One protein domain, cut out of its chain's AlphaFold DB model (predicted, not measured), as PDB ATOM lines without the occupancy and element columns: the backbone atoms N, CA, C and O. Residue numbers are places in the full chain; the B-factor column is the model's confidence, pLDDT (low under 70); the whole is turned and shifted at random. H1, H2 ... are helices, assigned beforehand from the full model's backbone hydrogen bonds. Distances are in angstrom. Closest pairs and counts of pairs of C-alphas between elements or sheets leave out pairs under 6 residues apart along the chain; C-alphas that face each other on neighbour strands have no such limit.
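This is residues 161 to 248 of the 248 residues of the protein "DEDD_Tnp_IS110 domain-containing protein" of Succinivibrio sp (UniProt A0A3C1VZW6). One long straight helix, H1, runs out as an arm from a small compact head that holds the helical hairpin of H3 and H4 and the two short helices H2 and H5. Residues 161 to 180 of H1 stick out free, and the far end of H1 reaches the head, where it meets H2. The printed part has 88 residues with five named helices, in the order H1, H2, H3, H4, H5, and no named strand; the class is all helix. The whole is loose, with a radius of gyration of the C-alphas of 16.4 A, and spans 58 by 28 by 22 A, the arm making the length.

H1, residues 161 to 190, begins at C-alpha 161 at (129.646, 145.009, 193.317) and ends at C-alpha 190 at (138.857, 146.455, 150.953), 43.4 A from first to last C-alpha. H2 is residues 195 to 198, 5.1 A long. H3 is residues 205 to 215, 15.2 A long, and H4 is residues 220 to 233, 20.3 A long. H5, residues 242 to 246 and 6.8 A long, ends at C-alpha 246 at (142.590, 131.623, 144.563).

H1 touches H2 with residues 185 to 189 alone; the closest C-alphas are those of His 185 and Ala 195, 6.3 A apart. H1 is apart from H3, H4 and H5. H2 and H5 are close but not clearly touching, with the C-alphas of Val 198 and Ile 245 the closest at 6.8 A. H2 is apart from H3 and from H4. H3 and H4 form a helical hairpin: they touch, with the C-alphas of Ile 210 and Val 227 the closest at 6.4 A, and run opposite ways at a shallow tilt of 18 degrees. H4 also touches H5, where the closest C-alphas are those of Val 227 and Pro 242, 6.1 A apart. H3 and H5 are apart. In H1, H3 and H4 every O i to N i+4 pair is within hydrogen-bond range; in H5 0 of 1 is, beside 1 of 2 O i to N i+3 pairs, and H2 is too short for an O i to N i+4 pair but has its 1 O i to N i+3 pair within range.

The two C-alphas farthest apart are those of Arg 161 and Asp 221, at 57.9 A. Without residues 161 to 180, which stand free, the remaining 68 residues span 28 by 24 by 19 A, with a radius of gyration of 10.9 A. The printed part has no cut and ends at Phe 248, the chain's last residue. The links H1 to H2 and H3 to H4 are tight, H2 to H3 and H4 to H5 are short, and no link is long. The mean pLDDT of the printed part is 87.4; residues 235 to 236 and residue 248 are under 70.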
ATOM      1  N   ARG A 161     128.804 144.029 194.029       93.00
ATOM      2  CA  ARG A 161     129.646 145.009 193.317       93.00
ATOM      3  C   ARG A 161     130.752 144.325 192.514       93.00
ATOM      4  O   ARG A 161     130.907 144.640 191.334       93.00
ATOM      5  N   GLU A 162     131.445 143.358 193.107       92.94
ATOM      6  CA  GLU A 162     132.505 142.578 192.454       92.94
ATOM      7  C   GLU A 162     131.965 141.805 191.242       92.94
ATOM      8  O   GLU A 162     132.488 141.937 190.129       92.94
ATOM      9  N   LEU A 163     130.840 141.097 191.405       96.38
ATOM     10  CA  LEU A 163     130.169 140.399 190.302       96.38
ATOM     11  C   LEU A 163     129.757 141.356 189.174       96.38
ATOM     12  O   LEU A 163     129.924 141.044 187.990       96.38
ATOM     13  N   ARG A 164     129.255 142.552 189.510       94.44
ATOM     14  CA  ARG A 164     128.894 143.573 188.512       94.44
ATOM     15  C   ARG A 164     130.111 144.089 187.753       94.44
ATOM     16  O   ARG A 164     129.989 144.332 186.553       94.44
ATOM     17  N   CYS A 165     131.259 144.260 188.409       92.00
ATOM     18  CA  CYS A 165     132.503 144.637 187.737       92.00
ATOM     19  C   CYS A 165     132.924 143.572 186.717       92.00
ATOM     20  O   CYS A 165     133.132 143.904 185.549       92.00
ATOM     21  N   ILE A 166     132.934 142.297 187.113       95.94
ATOM     22  CA  ILE A 166     133.277 141.177 186.222       95.94
ATOM     23  C   ILE A 166     132.294 141.092 185.045       95.94
ATOM     24  O   ILE A 166     132.706 141.037 183.887       95.94
ATOM     25  N   SER A 167     130.986 141.142 185.313       97.38
ATOM     26  CA  SER A 167     129.953 141.051 184.273       97.38
ATOM     27  C   SER A 167     130.026 142.200 183.259       97.38
ATOM     28  O   SER A 167     129.800 141.981 182.061       97.38
ATOM     29  N   ARG A 168     130.332 143.422 183.714       95.00
ATOM     30  CA  ARG A 168     130.528 144.584 182.834       95.00
ATOM     31  C   ARG A 168     131.780 144.422 181.984       95.00
ATOM     32  O   ARG A 168     131.686 144.589 180.769       95.00
ATOM     33  N   ALA A 169     132.901 144.035 182.594       96.00
ATOM     34  CA  ALA A 169     134.151 143.785 181.882       96.00
ATOM     35  C   ALA A 169     133.968 142.709 180.800       96.00
ATOM     36  O   ALA A 169     134.321 142.925 179.642       96.00
ATOM     37  N   TYR A 170     133.311 141.597 181.134       97.75
ATOM     38  CA  TYR A 170     132.978 140.545 180.174       97.75
ATOM     39  C   TYR A 170     132.144 141.071 178.997       97.75
ATOM     40  O   TYR A 170     132.466 140.814 177.835       97.75
ATOM     41  N   SER A 171     131.085 141.833 179.280       97.88
ATOM     42  CA  SER A 171     130.204 142.386 178.243       97.88
ATOM     43  C   SER A 171     130.945 143.365 177.330       97.88
ATOM     44  O   SER A 171     130.779 143.321 176.109       97.88
ATOM     45  N   GLN A 172     131.808 144.206 177.902       97.44
ATOM     46  CA  GLN A 172     132.653 145.132 177.156       97.44
ATOM     47  C   GLN A 172     133.635 144.386 176.247       97.44
ATOM     48  O   GLN A 172     133.664 144.658 175.048       97.44
ATOM     49  N   LEU A 173     134.367 143.402 176.773       97.94
ATOM     50  CA  LEU A 173     135.305 142.585 175.997       97.94
ATOM     51  C   LEU A 173     134.594 141.804 174.885       97.94
ATOM     52  O   LEU A 173     135.079 141.728 173.756       97.94
ATOM     53  N   LYS A 174     133.399 141.268 175.160       97.44
ATOM     54  CA  LYS A 174     132.565 140.597 174.153       97.44
ATOM     55  C   LYS A 174     132.199 141.545 173.006       97.44
ATOM     56  O   LYS A 174     132.288 141.145 171.841       97.44
ATOM     57  N   ASN A 175     131.810 142.779 173.324       97.31
ATOM     58  CA  ASN A 175     131.464 143.798 172.333       97.31
ATOM     59  C   ASN A 175     132.692 144.286 171.555       97.31
ATOM     60  O   ASN A 175     132.628 144.389 170.331       97.31
ATOM     61  N   GLN A 176     133.822 144.505 172.230       97.62
ATOM     62  CA  GLN A 176     135.095 144.848 171.592       97.62
ATOM     63  C   GLN A 176     135.538 143.753 170.623       97.62
ATOM     64  O   GLN A 176     135.825 144.046 169.467       97.62
ATOM     65  N   ARG A 177     135.476 142.480 171.034       95.69
ATOM     66  CA  ARG A 177     135.752 141.340 170.150       95.69
ATOM     67  C   ARG A 177     134.861 141.357 168.908       95.69
ATOM     68  O   ARG A 177     135.361 141.167 167.808       95.69
ATOM     69  N   LYS A 178     133.551 141.593 169.057       94.75
ATOM     70  CA  LYS A 178     132.633 141.705 167.907       94.75
ATOM     71  C   LYS A 178     133.035 142.861 166.983       94.75
ATOM     72  O   LYS A 178     133.043 142.686 165.770       94.75
ATOM     73  N   SER A 179     133.385 144.012 167.553       96.31
ATOM     74  CA  SER A 179     133.846 145.176 166.793       96.31
ATOM     75  C   SER A 179     135.110 144.862 165.990       96.31
ATOM     76  O   SER A 179     135.141 145.097 164.787       96.31
ATOM     77  N   LEU A 180     136.110 144.233 166.616       95.19
ATOM     78  CA  LEU A 180     137.360 143.842 165.960       95.19
ATOM     79  C   LEU A 180     137.139 142.834 164.826       95.19
ATOM     80  O   LEU A 180     137.732 142.963 163.762       95.19
ATOM     81  N   VAL A 181     136.230 141.874 165.003       91.62
ATOM     82  CA  VAL A 181     135.861 140.929 163.935       91.62
ATOM     83  C   VAL A 181     135.206 141.650 162.755       91.62
ATOM     84  O   VAL A 181     135.487 141.335 161.602       91.62
ATOM     85  N   ASN A 182     134.369 142.657 163.017       91.75
ATOM     86  CA  ASN A 182     133.791 143.476 161.953       91.75
ATOM     87  C   ASN A 182     134.850 144.325 161.238       91.75
ATOM     88  O   ASN A 182     134.748 144.521 160.029       91.75
ATOM     89  N   VAL A 183     135.850 144.831 161.964       92.94
ATOM     90  CA  VAL A 183     136.995 145.537 161.371       92.94
ATOM     91  C   VAL A 183     137.771 144.596 160.448       92.94
ATOM     92  O   VAL A 183     137.971 144.948 159.289       92.94
ATOM     93  N   LEU A 184     138.087 143.378 160.898       89.81
ATOM     94  CA  LEU A 184     138.748 142.355 160.082       89.81
ATOM     95  C   LEU A 184     137.972 142.067 158.784       89.81
ATOM     96  O   LEU A 184     138.546 142.091 157.699       89.81
ATOM     97  N   HIS A 185     136.654 141.859 158.875       89.31
ATOM     98  CA  HIS A 185     135.810 141.676 157.690       89.31
ATOM     99  C   HIS A 185     135.898 142.855 156.714       89.31
ATOM    100  O   HIS A 185     135.972 142.645 155.505       89.31
ATOM    101  N   LYS A 186     135.865 144.091 157.225       90.25
ATOM    102  CA  LYS A 186     135.938 145.296 156.391       90.25
ATOM    103  C   LYS A 186     137.287 145.418 155.691       90.25
ATOM    104  O   LYS A 186     137.298 145.712 154.504       90.25
ATOM    105  N   GLN A 187     138.384 145.162 156.400       90.31
ATOM    106  CA  GLN A 187     139.734 145.242 155.841       90.31
ATOM    107  C   GLN A 187     139.950 144.212 154.732       90.31
ATOM    108  O   GLN A 187     140.394 144.579 153.650       90.31
ATOM    109  N   LEU A 188     139.542 142.956 154.941       86.62
ATOM    110  CA  LEU A 188     139.619 141.940 153.884       86.62
ATOM    111  C   LEU A 188     138.783 142.332 152.659       86.62
ATOM    112  O   LEU A 188     139.253 142.249 151.531       86.62
ATOM    113  N   CYS A 189     137.574 142.855 152.877       87.25
ATOM    114  CA  CYS A 189     136.728 143.331 151.784       87.25
ATOM    115  C   CYS A 189     137.320 144.515 151.004       87.25
ATOM    116  O   CYS A 189     136.927 144.706 149.854       87.25
ATOM    117  N   GLN A 190     138.187 145.329 151.615       87.19
ATOM    118  CA  GLN A 190     138.857 146.455 150.953       87.19
ATOM    119  C   GLN A 190     139.983 145.997 150.023       87.19
ATOM    120  O   GLN A 190     140.215 146.653 149.015       87.19
ATOM    121  N   VAL A 191     140.631 144.869 150.324       84.44
ATOM    122  CA  VAL A 191     141.709 144.296 149.497       84.44
ATOM    123  C   VAL A 191     141.202 143.293 148.454       84.44
ATOM    124  O   VAL A 191     141.995 142.574 147.871       84.44
ATOM    125  N   GLY A 192     139.887 143.219 148.223       80.50
ATOM    126  CA  GLY A 192     139.273 142.306 147.244       80.50
ATOM    127  C   GLY A 192     138.749 140.994 147.836       80.50
ATOM    128  O   GLY A 192     137.802 140.413 147.308       80.50
ATOM    129  N   CYS A 193     139.220 140.594 149.020       80.00
ATOM    130  CA  CYS A 193     138.784 139.363 149.669       80.00
ATOM    131  C   CYS A 193     137.393 139.505 150.316       80.00
ATOM    132  O   CYS A 193     137.214 140.049 151.413       80.00
ATOM    133  N   ARG A 194     136.361 138.938 149.683       83.50
ATOM    134  CA  ARG A 194     135.004 138.851 150.255       83.50
ATOM    135  C   ARG A 194     134.921 137.749 151.320       83.50
ATOM    136  O   ARG A 194     134.237 136.741 151.150       83.50
ATOM    137  N   ALA A 195     135.566 137.958 152.466       80.19
ATOM    138  CA  ALA A 195     135.753 136.947 153.511       80.19
ATOM    139  C   ALA A 195     134.462 136.262 154.013       80.19
ATOM    140  O   ALA A 195     134.485 135.089 154.375       80.19
ATOM    141  N   SER A 196     133.319 136.956 154.021       81.56
ATOM    142  CA  SER A 196     132.019 136.378 154.416       81.56
ATOM    143  C   SER A 196     131.440 135.382 153.402       81.56
ATOM    144  O   SER A 196     130.619 134.539 153.788       81.56
ATOM    145  N   SER A 197     131.854 135.483 152.135       85.19
ATOM    146  CA  SER A 197     131.505 134.558 151.050       85.19
ATOM    147  C   SER A 197     132.432 133.342 150.999       85.19
ATOM    148  O   SER A 197     132.006 132.273 150.585       85.19
ATOM    149  N   VAL A 198     133.659 133.481 151.511       82.62
ATOM    150  CA  VAL A 198     134.675 132.423 151.520       82.62
ATOM    151  C   VAL A 198     134.610 131.573 152.790       82.62
ATOM    152  O   VAL A 198     134.577 130.341 152.729       82.62
ATOM    153  N   PHE A 199     134.555 132.211 153.961       85.88
ATOM    154  CA  PHE A 199     134.667 131.537 155.252       85.88
ATOM    155  C   PHE A 199     133.304 131.406 155.947       85.88
ATOM    156  O   PHE A 199     132.502 132.343 155.984       85.88
ATOM    157  N   SER A 200     133.038 130.238 156.547       84.62
ATOM    158  CA  SER A 200     131.877 130.058 157.434       84.62
ATOM    159  C   SER A 200     132.069 130.734 158.796       84.62
ATOM    160  O   SER A 200     131.137 131.349 159.306       84.62
ATOM    161  N   ASP A 201     133.290 130.686 159.335       86.62
ATOM    162  CA  ASP A 201     133.769 131.508 160.448       86.62
ATOM    163  C   ASP A 201     135.162 132.037 160.094       86.62
ATOM    164  O   ASP A 201     136.119 131.269 159.986       86.62
ATOM    165  N   ILE A 202     135.275 133.358 159.937       87.31
ATOM    166  CA  ILE A 202     136.535 134.057 159.646       87.31
ATOM    167  C   ILE A 202     137.591 133.873 160.749       87.31
ATOM    168  O   ILE A 202     138.780 134.051 160.515       87.31
ATOM    169  N   ARG A 203     137.171 133.499 161.961       87.38
ATOM    170  CA  ARG A 203     138.057 133.256 163.111       87.38
ATOM    171  C   ARG A 203     138.425 131.780 163.256       87.38
ATOM    172  O   ARG A 203     139.074 131.396 164.228       87.38
ATOM    173  N   GLY A 204     137.922 130.925 162.368       87.88
ATOM    174  CA  GLY A 204     138.186 129.496 162.411       87.88
ATOM    175  C   GLY A 204     139.632 129.181 162.032       87.88
ATOM    176  O   GLY A 204     140.235 129.875 161.221       87.88
ATOM    177  N   LYS A 205     140.161 128.061 162.542       87.31
ATOM    178  CA  LYS A 205     141.541 127.609 162.269       87.31
ATOM    179  C   LYS A 205     141.881 127.537 160.774       87.31
ATOM    180  O   LYS A 205     143.015 127.791 160.398       87.31
ATOM    181  N   MET A 206     140.912 127.166 159.931       87.31
ATOM    182  CA  MET A 206     141.104 127.135 158.475       87.31
ATOM    183  C   MET A 206     141.216 128.529 157.869       87.31
ATOM    184  O   MET A 206     142.085 128.734 157.035       87.31
ATOM    185  N   ALA A 207     140.358 129.464 158.287       87.81
ATOM    186  CA  ALA A 207     140.403 130.837 157.800       87.81
ATOM    187  C   ALA A 207     141.744 131.481 158.152       87.81
ATOM    188  O   ALA A 207     142.388 132.029 157.271       87.81
ATOM    189  N   THR A 208     142.218 131.302 159.390       89.25
ATOM    190  CA  THR A 208     143.546 131.767 159.814       89.25
ATOM    191  C   THR A 208     144.655 131.192 158.938       89.25
ATOM    192  O   THR A 208     145.376 131.960 158.333       89.25
ATOM    193  N   LYS A 209     144.726 129.866 158.751       90.25
ATOM    194  CA  LYS A 209     145.776 129.249 157.917       90.25
ATOM    195  C   LYS A 209     145.768 129.708 156.456       90.25
ATOM    196  O   LYS A 209     146.822 129.759 155.834       90.25
ATOM    197  N   ILE A 210     144.588 129.961 155.889       88.62
ATOM    198  CA  ILE A 210     144.460 130.446 154.508       88.62
ATOM    199  C   ILE A 210     144.889 131.914 154.428       88.62
ATOM    200  O   ILE A 210     145.615 132.275 153.512       88.62
ATOM    201  N   LEU A 211     144.482 132.741 155.396       88.19
ATOM    202  CA  LEU A 211     144.926 134.133 155.489       88.19
ATOM    203  C   LEU A 211     146.437 134.232 155.727       88.19
ATOM    204  O   LEU A 211     147.073 135.058 155.090       88.19
ATOM    205  N   ASP A 212     147.012 133.371 156.569       90.56
ATOM    206  CA  ASP A 212     148.460 133.298 156.791       90.56
ATOM    207  C   ASP A 212     149.186 132.942 155.487       90.56
ATOM    208  O   ASP A 212     150.133 133.618 155.120       90.56
ATOM    209  N   ALA A 213     148.691 131.962 154.719       89.56
ATOM    210  CA  ALA A 213     149.268 131.627 153.413       89.56
ATOM    211  C   ALA A 213     149.188 132.798 152.409       89.56
ATOM    212  O   ALA A 213     150.123 133.024 151.652       89.56
ATOM    213  N   LEU A 214     148.096 133.568 152.410       86.44
ATOM    214  CA  LEU A 214     147.993 134.777 151.584       86.44
ATOM    215  C   LEU A 214     148.993 135.857 152.032       86.44
ATOM    216  O   LEU A 214     149.622 136.497 151.196       86.44
ATOM    217  N   ILE A 215     149.165 136.048 153.343       87.62
ATOM    218  CA  ILE A 215     150.122 137.011 153.917       87.62
ATOM    219  C   ILE A 215     151.572 136.594 153.633       87.62
ATOM    220  O   ILE A 215     152.405 137.451 153.350       87.62
ATOM    221  N   ASP A 216     151.856 135.293 153.663       91.25
ATOM    222  CA  ASP A 216     153.160 134.708 153.337       91.25
ATOM    223  C   ASP A 216     153.495 134.795 151.830       91.25
ATOM    224  O   ASP A 216     154.587 134.399 151.422       91.25
ATOM    225  N   GLY A 217     152.581 135.318 151.002       87.62
ATOM    226  CA  GLY A 217     152.798 135.568 149.575       87.62
ATOM    227  C   GLY A 217     152.548 134.363 148.667       87.62
ATOM    228  O   GLY A 217     153.034 134.345 147.539       87.62
ATOM    229  N   TYR A 218     151.818 133.340 149.129       88.25
ATOM    230  CA  TYR A 218     151.421 132.236 148.254       88.25
ATOM    231  C   TYR A 218     150.358 132.707 147.255       88.25
ATOM    232  O   TYR A 218     149.295 133.185 147.651       88.25
ATOM    233  N   GLU A 219     150.596 132.465 145.966       86.19
ATOM    234  CA  GLU A 219     149.696 132.847 144.870       86.19
ATOM    235  C   GLU A 219     149.484 131.684 143.878       86.19
ATOM    236  O   GLU A 219     150.188 130.667 143.909       86.19
ATOM    237  N   GLY A 220     148.473 131.799 143.010       86.56
ATOM    238  CA  GLY A 220     148.219 130.866 141.905       86.56
ATOM    239  C   GLY A 220     148.157 129.381 142.306       86.56
ATOM    240  O   GLY A 220     147.458 128.982 143.243       86.56
ATOM    241  N   ASP A 221     148.889 128.535 141.576       89.06
ATOM    242  CA  ASP A 221     148.889 127.080 141.781       89.06
ATOM    243  C   ASP A 221     149.482 126.648 143.130       89.06
ATOM    244  O   ASP A 221     149.093 125.607 143.679       89.06
ATOM    245  N   GLU A 222     150.414 127.424 143.685       89.75
ATOM    246  CA  GLU A 222     151.013 127.133 144.989       89.75
ATOM    247  C   GLU A 222     150.008 127.372 146.115       89.75
ATOM    248  O   GLU A 222     149.813 126.493 146.967       89.75
ATOM    249  N   LEU A 223     149.279 128.490 146.055       88.25
ATOM    250  CA  LEU A 223     148.173 128.764 146.967       88.25
ATOM    251  C   LEU A 223     147.094 127.680 146.864       88.25
ATOM    252  O   LEU A 223     146.644 127.155 147.885       88.25
ATOM    253  N   LEU A 224     146.724 127.259 145.649       89.38
ATOM    254  CA  LEU A 224     145.725 126.205 145.448       89.38
ATOM    255  C   LEU A 224     146.132 124.879 146.107       89.38
ATOM    256  O   LEU A 224     145.298 124.205 146.727       89.38
ATOM    257  N   LYS A 225     147.405 124.479 145.980       91.25
ATOM    258  CA  LYS A 225     147.942 123.281 146.647       91.25
ATOM    259  C   LYS A 225     147.842 123.423 148.163       91.25
ATOM    260  O   LYS A 225     147.342 122.504 148.818       91.25
ATOM    261  N   LYS A 226     148.229 124.584 148.703       89.44
ATOM    262  CA  LYS A 226     148.192 124.860 150.143       89.44
ATOM    263  C   LYS A 226     146.770 124.850 150.699       89.44
ATOM    264  O   LYS A 226     146.501 124.176 151.690       89.44
ATOM    265  N   VAL A 227     145.823 125.509 150.030       88.12
ATOM    266  CA  VAL A 227     144.406 125.526 150.425       88.12
ATOM    267  C   VAL A 227     143.824 124.110 150.408       88.12
ATOM    268  O   VAL A 227     143.148 123.716 151.360       88.12
ATOM    269  N   LYS A 228     144.121 123.295 149.384       88.56
ATOM    270  CA  LYS A 228     143.693 121.883 149.330       88.56
ATOM    271  C   LYS A 228     144.280 121.055 150.473       88.56
ATOM    272  O   LYS A 228     143.560 120.244 151.058       88.56
ATOM    273  N   GLU A 229     145.554 121.248 150.802       89.50
ATOM    274  CA  GLU A 229     146.208 120.600 151.943       89.50
ATOM    275  C   GLU A 229     145.523 120.988 153.266       89.50
ATOM    276  O   GLU A 229     145.142 120.120 154.057       89.50
ATOM    277  N   ILE A 230     145.270 122.286 153.472       87.56
ATOM    278  CA  ILE A 230     144.567 122.810 154.650       87.56
ATOM    279  C   ILE A 230     143.166 122.197 154.765       87.56
ATOM    280  O   ILE A 230     142.774 121.799 155.865       87.56
ATOM    281  N   CYS A 231     142.434 122.085 153.650       84.44
ATOM    282  CA  CYS A 231     141.099 121.482 153.600       84.44
ATOM    283  C   CYS A 231     141.107 119.986 153.924       84.44
ATOM    284  O   CYS A 231     140.209 119.517 154.615       84.44
ATOM    285  N   LYS A 232     142.118 119.230 153.474       83.44
ATOM    286  CA  LYS A 232     142.257 117.802 153.817       83.44
ATOM    287  C   LYS A 232     142.539 117.596 155.305       83.44
ATOM    288  O   LYS A 232     141.996 116.681 155.917       83.44
ATOM    289  N   ASN A 233     143.354 118.471 155.889       78.94
ATOM    290  CA  ASN A 233     143.838 118.340 157.263       78.94
ATOM    291  C   ASN A 233     142.931 119.011 158.311       78.94
ATOM    292  O   ASN A 233     143.227 118.967 159.506       78.94
ATOM    293  N   SER A 234     141.833 119.651 157.895       73.25
ATOM    294  CA  SER A 234     140.969 120.432 158.783       73.25
ATOM    295  C   SER A 234     139.493 120.099 158.573       73.25
ATOM    296  O   SER A 234     138.997 120.103 157.457       73.25
ATOM    297  N   ARG A 235     138.744 119.898 159.663       68.56
ATOM    298  CA  ARG A 235     137.288 119.631 159.627       68.56
ATOM    299  C   ARG A 235     136.413 120.889 159.482       68.56
ATOM    300  O   ARG A 235     135.212 120.831 159.734       68.56
ATOM    301  N   GLY A 236     137.000 122.047 159.179       66.19
ATOM    302  CA  GLY A 236     136.235 123.288 159.024       66.19
ATOM    303  C   GLY A 236     135.479 123.314 157.694       66.19
ATOM    304  O   GLY A 236     135.832 122.614 156.749       66.19
ATOM    305  N   ARG A 237     134.415 124.119 157.617       71.62
ATOM    306  CA  ARG A 237     133.636 124.292 156.384       71.62
ATOM    307  C   ARG A 237     133.984 125.626 155.740       71.62
ATOM    308  O   ARG A 237     133.847 126.670 156.377       71.62
ATOM    309  N   LEU A 238     134.427 125.597 154.492       81.19
ATOM    310  CA  LEU A 238     134.472 126.782 153.638       81.19
ATOM    311  C   LEU A 238     133.121 126.924 152.939       81.19
ATOM    312  O   LEU A 238     132.398 125.943 152.772       81.19
ATOM    313  N   LYS A 239     132.762 128.157 152.595       84.06
ATOM    314  CA  LYS A 239     131.588 128.449 151.766       84.06
ATOM    315  C   LYS A 239     131.946 128.471 150.280       84.06
ATOM    316  O   LYS A 239     131.110 128.086 149.474       84.06
ATOM    317  N   ALA A 240     133.173 128.877 149.959       82.81
ATOM    318  CA  ALA A 240     133.733 128.840 148.614       82.81
ATOM    319  C   ALA A 240     134.609 127.594 148.412       82.81
ATOM    320  O   ALA A 240     135.202 127.057 149.356       82.81
ATOM    321  N   SER A 241     134.694 127.140 147.170       83.25
ATOM    322  CA  SER A 241     135.606 126.091 146.735       83.25
ATOM    323  C   SER A 241     137.064 126.581 146.747       83.25
ATOM    324  O   SER A 241     137.325 127.770 146.575       83.25
ATOM    325  N   PRO A 242     138.056 125.681 146.884       82.69
ATOM    326  CA  PRO A 242     139.469 126.063 146.839       82.69
ATOM    327  C   PRO A 242     139.902 126.814 145.575       82.69
ATOM    328  O   PRO A 242     140.889 127.529 145.634       82.69
ATOM    329  N   LYS A 243     139.202 126.634 144.444       81.50
ATOM    330  CA  LYS A 243     139.492 127.362 143.200       81.50
ATOM    331  C   LYS A 243     139.026 128.813 143.287       81.50
ATOM    332  O   LYS A 243     139.824 129.702 143.043       81.50
ATOM    333  N   GLU A 244     137.789 129.034 143.729       78.81
ATOM    334  CA  GLU A 244     137.234 130.381 143.922       78.81
ATOM    335  C   GLU A 244     138.077 131.198 144.911       78.81
ATOM    336  O   GLU A 244     138.232 132.394 144.736       78.81
ATOM    337  N   ILE A 245     138.681 130.558 145.920       78.94
ATOM    338  CA  ILE A 245     139.551 131.224 146.908       78.94
ATOM    339  C   ILE A 245     140.828 131.805 146.295       78.94
ATOM    340  O   ILE A 245     141.326 132.800 146.806       78.94
ATOM    341  N   VAL A 246     141.357 131.186 145.241       78.69
ATOM    342  CA  VAL A 246     142.590 131.623 144.563       78.69
ATOM    343  C   VAL A 246     142.311 132.754 143.566       78.69
ATOM    344  O   VAL A 246     143.234 133.451 143.163       78.69
ATOM    345  N   GLU A 247     141.050 132.940 143.171       71.94
ATOM    346  CA  GLU A 247     140.611 133.993 142.245       71.94
ATOM    347  C   GLU A 247     140.235 135.314 142.948       71.94
ATOM    348  O   GLU A 247     139.934 136.295 142.265       71.94
ATOM    349  N   PHE A 248     140.230 135.348 144.288       63.72
ATOM    350  CA  PHE A 248     139.969 136.543 145.110       63.72
ATOM    351  C   PHE A 248     141.252 137.257 145.521       63.72
ATOM    352  O   PHE A 248     141.178 138.503 145.629       63.72
TER     353      PHE A 248